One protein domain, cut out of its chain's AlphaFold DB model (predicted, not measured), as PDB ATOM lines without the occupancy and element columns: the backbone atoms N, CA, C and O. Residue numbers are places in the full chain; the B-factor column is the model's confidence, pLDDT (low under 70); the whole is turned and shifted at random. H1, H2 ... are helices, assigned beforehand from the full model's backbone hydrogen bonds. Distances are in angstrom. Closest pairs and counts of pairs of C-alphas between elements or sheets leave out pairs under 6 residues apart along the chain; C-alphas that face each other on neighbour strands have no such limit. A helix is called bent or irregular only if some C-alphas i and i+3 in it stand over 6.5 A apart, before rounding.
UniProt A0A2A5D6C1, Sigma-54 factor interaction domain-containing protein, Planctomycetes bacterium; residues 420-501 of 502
ATOM      1  N   LEU A 420     100.441  -2.395  23.728       88.31
ATOM      2  CA  LEU A 420      99.305  -3.319  23.684       88.31
ATOM      3  C   LEU A 420      98.534  -3.322  25.008       88.31
ATOM      4  O   LEU A 420      97.316  -3.171  24.993       88.31
ATOM      5  N   LEU A 421      99.230  -3.393  26.144       90.12
ATOM      6  CA  LEU A 421      98.609  -3.322  27.469       90.12
ATOM      7  C   LEU A 421      97.814  -2.022  27.666       90.12
ATOM      8  O   LEU A 421      96.670  -2.062  28.107       90.12
ATOM      9  N   LYS A 422      98.372  -0.869  27.274       90.94
ATOM     10  CA  LYS A 422      97.663   0.423  27.324       90.94
ATOM     11  C   LYS A 422      96.390   0.420  26.479       90.94
ATOM     12  O   LYS A 422      95.378   0.971  26.905       90.94
ATOM     13  N   ASN A 423      96.428  -0.198  25.300       88.62
ATOM     14  CA  ASN A 423      95.256  -0.318  24.435       88.62
ATOM     15  C   ASN A 423      94.198  -1.258  25.025       88.62
ATOM     16  O   ASN A 423      93.012  -0.946  24.950       88.62
ATOM     17  N   LEU A 424      94.612  -2.367  25.647       91.81
ATOM     18  CA  LEU A 424      93.700  -3.261  26.362       91.81
ATOM     19  C   LEU A 424      93.015  -2.518  27.511       91.81
ATOM     20  O   LEU A 424      91.795  -2.555  27.610       91.81
ATOM     21  N   ILE A 425      93.765  -1.761  28.312       92.94
ATOM     22  CA  ILE A 425      93.192  -0.971  29.407       92.94
ATOM     23  C   ILE A 425      92.160   0.029  28.880       92.94
ATOM     24  O   ILE A 425      91.040   0.025  29.373       92.94
ATOM     25  N   LYS A 426      92.464   0.804  27.827       89.94
ATOM     26  CA  LYS A 426      91.471   1.712  27.207       89.94
ATOM     27  C   LYS A 426      90.194   1.000  26.778       89.94
ATOM     28  O   LYS A 426      89.114   1.569  26.867       89.94
ATOM     29  N   LYS A 427      90.338  -0.214  26.244       90.50
ATOM     30  CA  LYS A 427      89.226  -0.997  25.711       90.50
ATOM     31  C   LYS A 427      88.338  -1.559  26.823       90.50
ATOM     32  O   LYS A 427      87.125  -1.550  26.667       90.50
ATOM     33  N   TYR A 428      88.938  -2.050  27.909       92.06
ATOM     34  CA  TYR A 428      88.223  -2.761  28.972       92.06
ATOM     35  C   TYR A 428      87.827  -1.879  30.161       92.06
ATOM     36  O   TYR A 428      86.843  -2.192  30.818       92.06
ATOM     37  N   ALA A 429      88.519  -0.764  30.416       90.62
ATOM     38  CA  ALA A 429      88.193   0.149  31.514       90.62
ATOM     39  C   ALA A 429      86.734   0.657  31.534       90.62
ATOM     40  O   ALA A 429      86.167   0.717  32.621       90.62
ATOM     41  N   PRO A 430      86.078   1.003  30.405       88.25
ATOM     42  CA  PRO A 430      84.681   1.445  30.435       88.25
ATOM     43  C   PRO A 430      83.663   0.293  30.543       88.25
ATOM     44  O   PRO A 430      82.464   0.557  30.520       88.25
ATOM     45  N   MET A 431      84.098  -0.971  30.595       88.75
ATOM     46  CA  MET A 431      83.200  -2.126  30.674       88.75
ATOM     47  C   MET A 431      82.844  -2.444  32.131       88.75
ATOM     48  O   MET A 431      83.704  -2.456  33.002       88.75
ATOM     49  N   GLU A 432      81.585  -2.803  32.381       81.31
ATOM     50  CA  GLU A 432      81.075  -3.163  33.717       81.31
ATOM     51  C   GLU A 432      81.418  -4.617  34.136       81.31
ATOM     52  O   GLU A 432      80.899  -5.130  35.124       81.31
ATOM     53  N   SER A 433      82.274  -5.308  33.378       82.50
ATOM     54  CA  SER A 433      82.667  -6.708  33.601       82.50
ATOM     55  C   SER A 433      83.893  -6.852  34.505       82.50
ATOM     56  O   SER A 433      84.806  -6.032  34.448       82.50
ATOM     57  N   ASN A 434      83.983  -7.964  35.242       84.81
ATOM     58  CA  ASN A 434      85.162  -8.302  36.049       84.81
ATOM     59  C   ASN A 434      86.417  -8.482  35.176       84.81
ATOM     60  O   ASN A 434      86.378  -9.175  34.158       84.81
ATOM     61  N   ILE A 435      87.542  -7.896  35.601       87.50
ATOM     62  CA  ILE A 435      88.827  -7.966  34.891       87.50
ATOM     63  C   ILE A 435      89.829  -8.761  35.729       87.50
ATOM     64  O   ILE A 435      90.162  -8.370  36.845       87.50
ATOM     65  N   LEU A 436      90.347  -9.857  35.169       88.88
ATOM     66  CA  LEU A 436      91.440 -10.626  35.759       88.88
ATOM     67  C   LEU A 436      92.781 -10.156  35.184       88.88
ATOM     68  O   LEU A 436      92.996 -10.209  33.974       88.88
ATOM     69  N   ILE A 437      93.694  -9.732  36.057       89.81
ATOM     70  CA  ILE A 437      95.049  -9.312  35.685       89.81
ATOM     71  C   ILE A 437      96.024 -10.403  36.121       89.81
ATOM     72  O   ILE A 437      96.164 -10.684  37.311       89.81
ATOM     73  N   THR A 438      96.726 -11.001  35.164       87.00
ATOM     74  CA  THR A 438      97.711 -12.059  35.413       87.00
ATOM     75  C   THR A 438      99.134 -11.566  35.151       87.00
ATOM     76  O   THR A 438      99.357 -10.594  34.432       87.00
ATOM     77  N   GLY A 439     100.112 -12.218  35.781       85.69
ATOM     78  CA  GLY A 439     101.532 -11.898  35.639       85.69
ATOM     79  C   GLY A 439     102.340 -12.310  36.865       85.69
ATOM     80  O   GLY A 439     101.777 -12.541  37.939       85.69
ATOM     81  N   GLU A 440     103.659 -12.370  36.721       83.31
ATOM     82  CA  GLU A 440     104.595 -12.705  37.800       83.31
ATOM     83  C   GLU A 440     104.571 -11.665  38.936       83.31
ATOM     84  O   GLU A 440     104.025 -10.559  38.811       83.31
ATOM     85  N   THR A 441     105.104 -12.019  40.103       71.75
ATOM     86  CA  THR A 441     105.209 -11.096  41.242       71.75
ATOM     87  C   THR A 441     106.127  -9.922  40.884       71.75
ATOM     88  O   THR A 441     107.168 -10.111  40.269       71.75
ATOM     89  N   GLY A 442     105.728  -8.692  41.224       75.69
ATOM     90  CA  GLY A 442     106.539  -7.490  40.975       75.69
ATOM     91  C   GLY A 442     106.390  -6.828  39.596       75.69
ATOM     92  O   GLY A 442     106.901  -5.729  39.406       75.69
ATOM     93  N   VAL A 443     105.628  -7.392  38.648       81.75
ATOM     94  CA  VAL A 443     105.467  -6.813  37.286       81.75
ATOM     95  C   VAL A 443     104.495  -5.621  37.193       81.75
ATOM     96  O   VAL A 443     104.169  -5.162  36.101       81.75
ATOM     97  N   GLY A 444     104.005  -5.116  38.330       82.38
ATOM     98  CA  GLY A 444     103.133  -3.936  38.380       82.38
ATOM     99  C   GLY A 444     101.643  -4.200  38.129       82.38
ATOM    100  O   GLY A 444     100.949  -3.311  37.635       82.38
ATOM    101  N   LYS A 445     101.124  -5.386  38.485       88.94
ATOM    102  CA  LYS A 445      99.685  -5.725  38.370       88.94
ATOM    103  C   LYS A 445      98.777  -4.708  39.079       88.94
ATOM    104  O   LYS A 445      97.767  -4.298  38.515       88.94
ATOM    105  N   ASP A 446      99.191  -4.220  40.246       84.62
ATOM    106  CA  ASP A 446      98.432  -3.229  41.024       84.62
ATOM    107  C   ASP A 446      98.366  -1.868  40.316       84.62
ATOM    108  O   ASP A 446      97.349  -1.174  40.350       84.62
ATOM    109  N   VAL A 447      99.438  -1.501  39.604       85.75
ATOM    110  CA  VAL A 447      99.475  -0.283  38.786       85.75
ATOM    111  C   VAL A 447      98.479  -0.401  37.635       85.75
ATOM    112  O   VAL A 447      97.751   0.548  37.361       85.75
ATOM    113  N   VAL A 448      98.402  -1.568  36.990       89.81
ATOM    114  CA  VAL A 448      97.423  -1.837  35.926       89.81
ATOM    115  C   VAL A 448      95.991  -1.758  36.460       89.81
ATOM    116  O   VAL A 448      95.157  -1.105  35.835       89.81
ATOM    117  N   ALA A 449      95.715  -2.349  37.625       88.81
ATOM    118  CA  ALA A 449      94.397  -2.307  38.260       88.81
ATOM    119  C   ALA A 449      93.954  -0.870  38.592       88.81
ATOM    120  O   ALA A 449      92.824  -0.478  38.305       88.81
ATOM    121  N   LYS A 450      94.870  -0.051  39.120       87.38
ATOM    122  CA  LYS A 450      94.604   1.361  39.419       87.38
ATOM    123  C   LYS A 450      94.353   2.189  38.156       87.38
ATOM    124  O   LYS A 450      93.465   3.034  38.138       87.38
ATOM    125  N   VAL A 451      95.101   1.927  37.084       91.19
ATOM    126  CA  VAL A 451      94.903   2.603  35.792       91.19
ATOM    127  C   VAL A 451      93.575   2.206  35.149       91.19
ATOM    128  O   VAL A 451      92.912   3.066  34.578       91.19
ATOM    129  N   LEU A 452      93.152   0.944  35.275       91.94
ATOM    130  CA  LEU A 452      91.824   0.506  34.834       91.94
ATOM    131  C   LEU A 452      90.710   1.283  35.543       91.94
ATOM    132  O   LEU A 452      89.806   1.768  34.873       91.94
ATOM    133  N   HIS A 453      90.806   1.466  36.863       89.31
ATOM    134  CA  HIS A 453      89.840   2.271  37.619       89.31
ATOM    135  C   HIS A 453      89.800   3.727  37.145       89.31
ATOM    136  O   HIS A 453      88.729   4.270  36.879       89.31
ATOM    137  N   GLU A 454      90.965   4.354  36.986       88.50
ATOM    138  CA  GLU A 454      91.083   5.760  36.577       88.50
ATOM    139  C   GLU A 454      90.554   6.040  35.162       88.50
ATOM    140  O   GLU A 454      90.085   7.147  34.885       88.50
ATOM    141  N   GLU A 455      90.612   5.046  34.275       90.62
ATOM    142  CA  GLU A 455      90.091   5.118  32.904       90.62
ATOM    143  C   GLU A 455      88.630   4.636  32.788       90.62
ATOM    144  O   GLU A 455      88.061   4.662  31.696       90.62
ATOM    145  N   SER A 456      88.008   4.196  33.889       88.88
ATOM    146  CA  SER A 456      86.644   3.653  33.900       88.88
ATOM    147  C   SER A 456      85.551   4.714  34.086       88.88
ATOM    148  O   SER A 456      85.807   5.867  34.454       88.88
ATOM    149  N   SER A 457      84.293   4.298  33.896       85.69
ATOM    150  CA  SER A 457      83.093   5.055  34.294       85.69
ATOM    151  C   SER A 457      83.089   5.383  35.797       85.69
ATOM    152  O   SER A 457      82.621   6.452  36.192       85.69
ATOM    153  N   ARG A 458      83.692   4.510  36.616       83.88
ATOM    154  CA  ARG A 458      83.757   4.576  38.084       83.88
ATOM    155  C   ARG A 458      84.977   5.329  38.613       83.88
ATOM    156  O   ARG A 458      85.218   5.339  39.810       83.88
ATOM    157  N   ARG A 459      85.732   6.034  37.766       82.56
ATOM    158  CA  ARG A 459      86.937   6.797  38.167       82.56
ATOM    159  C   ARG A 459      86.736   7.823  39.295       82.56
ATOM    160  O   ARG A 459      87.717   8.325  39.835       82.56
ATOM    161  N   LYS A 460      85.487   8.216  39.572       72.50
ATOM    162  CA  LYS A 460      85.112   9.134  40.662       72.50
ATOM    163  C   LYS A 460      84.742   8.407  41.960       72.50
ATOM    164  O   LYS A 460      84.712   9.052  43.000       72.50
ATOM    165  N   GLU A 461      84.485   7.108  41.878       76.94
ATOM    166  CA  GLU A 461      84.153   6.238  43.002       76.94
ATOM    167  C   GLU A 461      85.434   5.769  43.717       76.94
ATOM    168  O   GLU A 461      86.525   5.792  43.120       76.94
ATOM    169  N   PRO A 462      85.347   5.365  44.998       62.38
ATOM    170  CA  PRO A 462      86.492   4.857  45.741       62.38
ATOM    171  C   PRO A 462      87.093   3.608  45.080       62.38
ATOM    172  O   PRO A 462      86.394   2.706  44.630       62.38
ATOM    173  N   TYR A 463      88.424   3.547  45.048       77.06
ATOM    174  CA  TYR A 463      89.169   2.365  44.618       77.06
ATOM    175  C   TYR A 463      89.668   1.607  45.846       77.06
ATOM    176  O   TYR A 463      90.555   2.094  46.550       77.06
ATOM    177  N   ILE A 464      89.116   0.420  46.092       68.06
ATOM    178  CA  ILE A 464      89.487  -0.427  47.230       68.06
ATOM    179  C   ILE A 464      90.306  -1.613  46.716       68.06
ATOM    180  O   ILE A 464      89.799  -2.471  45.998       68.06
ATOM    181  N   ALA A 465      91.587  -1.661  47.083       74.44
ATOM    182  CA  ALA A 465      92.459  -2.794  46.788       74.44
ATOM    183  C   ALA A 465      92.474  -3.760  47.979       74.44
ATOM    184  O   ALA A 465      92.908  -3.389  49.070       74.44
ATOM    185  N   ILE A 466      92.024  -4.997  47.764       65.50
ATOM    186  CA  ILE A 466      92.000  -6.050  48.785       65.50
ATOM    187  C   ILE A 466      93.038  -7.108  48.426       65.50
ATOM    188  O   ILE A 466      93.029  -7.646  47.318       65.50
ATOM    189  N   ASN A 467      93.910  -7.441  49.374       69.31
ATOM    190  CA  ASN A 467      94.801  -8.584  49.236       69.31
ATOM    191  C   ASN A 467      94.129  -9.839  49.809       69.31
ATOM    192  O   ASN A 467      94.075 -10.032  51.023       69.31
ATOM    193  N   CYS A 468      93.643 -10.721  48.938       62.53
ATOM    194  CA  CYS A 468      93.004 -11.965  49.370       62.53
ATOM    195  C   CYS A 468      93.970 -12.924  50.091       62.53
ATOM    196  O   CYS A 468      93.509 -13.765  50.851       62.53
ATOM    197  N   ALA A 469      95.291 -12.796  49.902       60.12
ATOM    198  CA  ALA A 469      96.276 -13.644  50.579       60.12
ATOM    199  C   ALA A 469      96.516 -13.252  52.049       60.12
ATOM    200  O   ALA A 469      97.082 -14.037  52.802       60.12
ATOM    201  N   SER A 470      96.108 -12.046  52.465       55.03
ATOM    202  CA  SER A 470      96.249 -11.577  53.853       55.03
ATOM    203  C   SER A 470      95.007 -11.818  54.715       55.03
ATOM    204  O   SER A 470      95.015 -11.465  55.891       55.03
ATOM    205  N   ILE A 471      93.943 -12.396  54.150       62.12
ATOM    206  CA  ILE A 471      92.706 -12.711  54.868       62.12
ATOM    207  C   ILE A 471      92.660 -14.225  55.090       62.12
ATOM    208  O   ILE A 471      92.790 -14.993  54.139       62.12
ATOM    209  N   ALA A 472      92.481 -14.664  56.339       63.94
ATOM    210  CA  ALA A 472      92.279 -16.081  56.635       63.94
ATOM    211  C   ALA A 472      91.033 -16.594  55.892       63.94
ATOM    212  O   ALA A 472      89.995 -15.932  55.908       63.94
ATOM    213  N   GLU A 473      91.112 -17.771  55.268       63.56
ATOM    214  CA  GLU A 473      90.037 -18.327  54.426       63.56
ATOM    215  C   GLU A 473      88.681 -18.374  55.153       63.56
ATOM    216  O   GLU A 473      87.645 -18.038  54.580       63.56
ATOM    217  N   SER A 474      88.703 -18.663  56.458       62.69
ATOM    218  CA  SER A 474      87.526 -18.684  57.335       62.69
ATOM    219  C   SER A 474      86.853 -17.320  57.539       62.69
ATOM    220  O   SER A 474      85.693 -17.268  57.935       62.69
ATOM    221  N   LEU A 475      87.561 -16.214  57.298       63.78
ATOM    222  CA  LEU A 475      87.062 -14.844  57.454       63.78
ATOM    223  C   LEU A 475      86.774 -14.170  56.108       63.78
ATOM    224  O   LEU A 475      86.028 -13.198  56.074       63.78
ATOM    225  N   LEU A 476      87.289 -14.703  54.995       64.94
ATOM    226  CA  LEU A 476      87.194 -14.084  53.670       64.94
ATOM    227  C   LEU A 476      85.751 -13.774  53.250       64.94
ATOM    228  O   LEU A 476      85.466 -12.672  52.793       64.94
ATOM    229  N   GLN A 477      84.822 -14.712  53.447       64.12
ATOM    230  CA  GLN A 477      83.410 -14.490  53.117       64.12
ATOM    231  C   GLN A 477      82.771 -13.414  54.006       64.12
ATOM    232  O   GLN A 477      81.999 -12.593  53.519       64.12
ATOM    233  N   SER A 478      83.138 -13.385  55.288       67.12
ATOM    234  CA  SER A 478      82.647 -12.404  56.256       67.12
ATOM    235  C   SER A 478      83.161 -10.990  55.969       67.12
ATOM    236  O   SER A 478      82.419 -10.023  56.112       67.12
ATOM    237  N   GLU A 479      84.412 -10.869  55.521       65.56
ATOM    238  CA  GLU A 479      85.007  -9.602  55.089       65.56
ATOM    239  C   GLU A 479      84.366  -9.105  53.785       65.56
ATOM    240  O   GLU A 479      84.003  -7.938  53.666       65.56
ATOM    241  N   LEU A 480      84.177  -9.987  52.799       70.12
ATOM    242  CA  LEU A 480      83.674  -9.602  51.479       70.12
ATOM    243  C   LEU A 480      82.170  -9.294  51.464       70.12
ATOM    244  O   LEU A 480      81.759  -8.315  50.843       70.12
ATOM    245  N   PHE A 481      81.356 -10.098  52.152       71.31
ATOM    246  CA  PHE A 481      79.888 -10.023  52.098       71.31
ATOM    247  C   PHE A 481      79.243  -9.522  53.394       71.31
ATOM    248  O   PHE A 481      78.067  -9.166  53.389       71.31
ATOM    249  N   GLY A 482      80.002  -9.437  54.487       74.06
ATOM    250  CA  GLY A 482      79.464  -9.096  55.798       74.06
ATOM    251  C   GLY A 482      78.872 -10.311  56.508       74.06
ATOM    252  O   GLY A 482      78.938 -11.442  56.024       74.06
ATOM    253  N   HIS A 483      78.309 -10.091  57.694       75.31
ATOM    254  CA  HIS A 483      77.622 -11.124  58.465       75.31
ATOM    255  C   HIS A 483      76.586 -10.533  59.429       75.31
ATOM    256  O   HIS A 483      76.719  -9.408  59.909       75.31
ATOM    257  N   GLU A 484      75.560 -11.321  59.738       78.38
ATOM    258  CA  GLU A 484      74.584 -11.019  60.789       78.38
ATOM    259  C   GLU A 484      75.066 -11.526  62.158       78.38
ATOM    260  O   GLU A 484      75.951 -12.384  62.250       78.38
ATOM    261  N   VAL A 485      74.472 -11.005  63.237       66.94
ATOM    262  CA  VAL A 485      74.785 -11.442  64.610       66.94
ATOM    263  C   VAL A 485      74.534 -12.947  64.743       66.94
ATOM    264  O   VAL A 485      73.461 -13.434  64.397       66.94
ATOM    265  N   GLY A 486      75.520 -13.687  65.255       68.81
ATOM    266  CA  GLY A 486      75.430 -15.136  65.461       68.81
ATOM    267  C   GLY A 486      75.765 -16.006  64.242       68.81
ATOM    268  O   GLY A 486      75.637 -17.223  64.333       68.81
ATOM    269  N   ALA A 487      76.231 -15.430  63.129       69.00
ATOM    270  CA  ALA A 487      76.605 -16.200  61.935       69.00
ATOM    271  C   ALA A 487      77.773 -17.190  62.160       69.00
ATOM    272  O   ALA A 487      77.876 -18.189  61.452       69.00
ATOM    273  N   PHE A 488      78.649 -16.930  63.137       70.50
ATOM    274  CA  PHE A 488      79.720 -17.828  63.586       70.50
ATOM    275  C   PHE A 488      80.107 -17.526  65.045       70.50
ATOM    276  O   PHE A 488      79.722 -16.497  65.608       70.50
ATOM    277  N   THR A 489      80.886 -18.410  65.679       54.00
ATOM    278  CA  THR A 489      81.414 -18.201  67.038       54.00
ATOM    279  C   THR A 489      82.307 -16.957  67.080       54.00
ATOM    280  O   THR A 489      83.424 -16.983  66.572       54.00
ATOM    281  N   GLY A 490      81.798 -15.867  67.668       60.22
ATOM    282  CA  GLY A 490      82.456 -14.551  67.711       60.22
ATOM    283  C   GLY A 490      81.738 -13.434  66.936       60.22
ATOM    284  O   GLY A 490      82.140 -12.279  67.043       60.22
ATOM    285  N   ALA A 491      80.656 -13.732  66.207       57.19
ATOM    286  CA  ALA A 491      79.831 -12.747  65.497       57.19
ATOM    287  C   ALA A 491      78.894 -11.974  66.454       57.19
ATOM    288  O   ALA A 491      77.682 -12.185  66.465       57.19
ATOM    289  N   VAL A 492      79.462 -11.103  67.295       63.16
ATOM    290  CA  VAL A 492      78.733 -10.367  68.354       63.16
ATOM    291  C   VAL A 492      77.925  -9.175  67.805       63.16
ATOM    292  O   VAL A 492      77.011  -8.689  68.465       63.16
ATOM    293  N   SER A 493      78.210  -8.715  66.584       59.47
ATOM    294  CA  SER A 493      77.523  -7.581  65.951       59.47
ATOM    295  C   SER A 493      77.396  -7.754  64.441       59.47
ATOM    296  O   SER A 493      78.238  -8.392  63.818       59.47
ATOM    297  N   LYS A 494      76.373  -7.131  63.844       60.78
ATOM    298  CA  LYS A 494      76.162  -7.124  62.394       60.78
ATOM    299  C   LYS A 494      77.291  -6.350  61.708       60.78
ATOM    300  O   LYS A 494      77.641  -5.256  62.150       60.78
ATOM    301  N   ARG A 495      77.822  -6.891  60.613       61.66
ATOM    302  CA  ARG A 495      78.924  -6.318  59.832       61.66
ATOM    303  C   ARG A 495      78.547  -6.268  58.357       61.66
ATOM    304  O   ARG A 495      78.069  -7.263  57.826       61.66
ATOM    305  N   LYS A 496      78.762  -5.129  57.698       60.44
ATOM    306  CA  LYS A 496      78.598  -4.993  56.241       60.44
ATOM    307  C   LYS A 496      79.886  -5.403  55.531       60.44
ATOM    308  O   LYS A 496      80.967  -5.110  56.035       60.44
ATOM    309  N   GLY A 497      79.769  -6.089  54.397       69.75
ATOM    310  CA  GLY A 497      80.922  -6.557  53.625       69.75
ATOM    311  C   GLY A 497      81.524  -5.492  52.720       69.75
ATOM    312  O   GLY A 497      80.867  -4.507  52.384       69.75
ATOM    313  N   VAL A 498      82.754  -5.724  52.259       62.62
ATOM    314  CA  VAL A 498      83.449  -4.820  51.330       62.62
ATOM    315  C   VAL A 498      82.687  -4.635  50.008       62.62
ATOM    316  O   VAL A 498      82.732  -3.546  49.445       62.62
ATOM    317  N   PHE A 499      81.926  -5.632  49.538       66.94
ATOM    318  CA  PHE A 499      81.083  -5.488  48.340       66.94
ATOM    319  C   PHE A 499      79.859  -4.589  48.532       66.94
ATOM    320  O   PHE A 499      79.328  -4.084  47.553       66.94
ATOM    321  N   GLU A 500      79.392  -4.399  49.766       60.12
ATOM    322  CA  GLU A 500      78.306  -3.458  50.067       60.12
ATOM    323  C   GLU A 500      78.844  -2.026  50.274       60.12
ATOM    324  O   GLU A 500      78.070  -1.072  50.318       60.12
ATOM    325  N   ALA A 501      80.166  -1.877  50.433       52.88
ATOM    326  CA  ALA A 501      80.859  -0.619  50.720       52.88
ATOM    327  C   ALA A 501      81.574   0.005  49.501       52.88
ATOM    328  O   ALA A 501      82.084   1.123  49.617       52.88
TER     329      ALA A 501
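AT A GLANCE: This is residues 420 to 501 of the 502 residues of the protein "Sigma-54 factor interaction domain-containing protein" of Planctomycetes bacterium (UniProt A0A2A5D6C1). With little regular structure, the model is two loose lobes, H1 with H2 and H3 with H4, joined by the long link of residues 455 to 472. Residues 438 to 444 stick out, standing free. The printed part has 82 residues, 32 of them in four named helices, H1 to H4 in order, with no named strand: all helix. It is loose, with a radius of gyration of the C-alphas of 16.1 A, and elongated, spanning 49 by 28 by 16 A.

IN THESE COORDINATES: H1, residues 420 to 428, begins at C-alpha 420 (99.305, -3.319, 23.684) and is 12.3 A long. H2, residues 445 to 454, measures 14.5 A. H3, residues 473 to 481, measures 13.3 A and is irregular: C-alphas 474 and 477 are 7.2 A apart. H4, residues 498 to 501, measures 5.0 A and ends at C-alpha 501 (80.859, -0.619, 50.720).

HOW THE PARTS SIT: H1 and H2 touch, closest at the C-alphas of Ile 425 and Leu 452, 5.8 A; they run the same way at a steep tilt of 44 degrees. H2 and H3 are apart. H3 and H4 touch, closest at the C-alphas of Leu 480 and Val 498, 4.8 A. Every O i to N i+4 pair is within hydrogen-bond range in H1 and H2, 3 of 5 in H3; H4 is too short for such a pair.

THE WHOLE: The C-alphas farthest apart, of Leu 420 and Val 492, are 49.7 A apart. The printed part has no cut, and its three links are long. Mean pLDDT of the printed part is 76.1; 32 residues are under 70, among them 466 to 479 and 489 to 501.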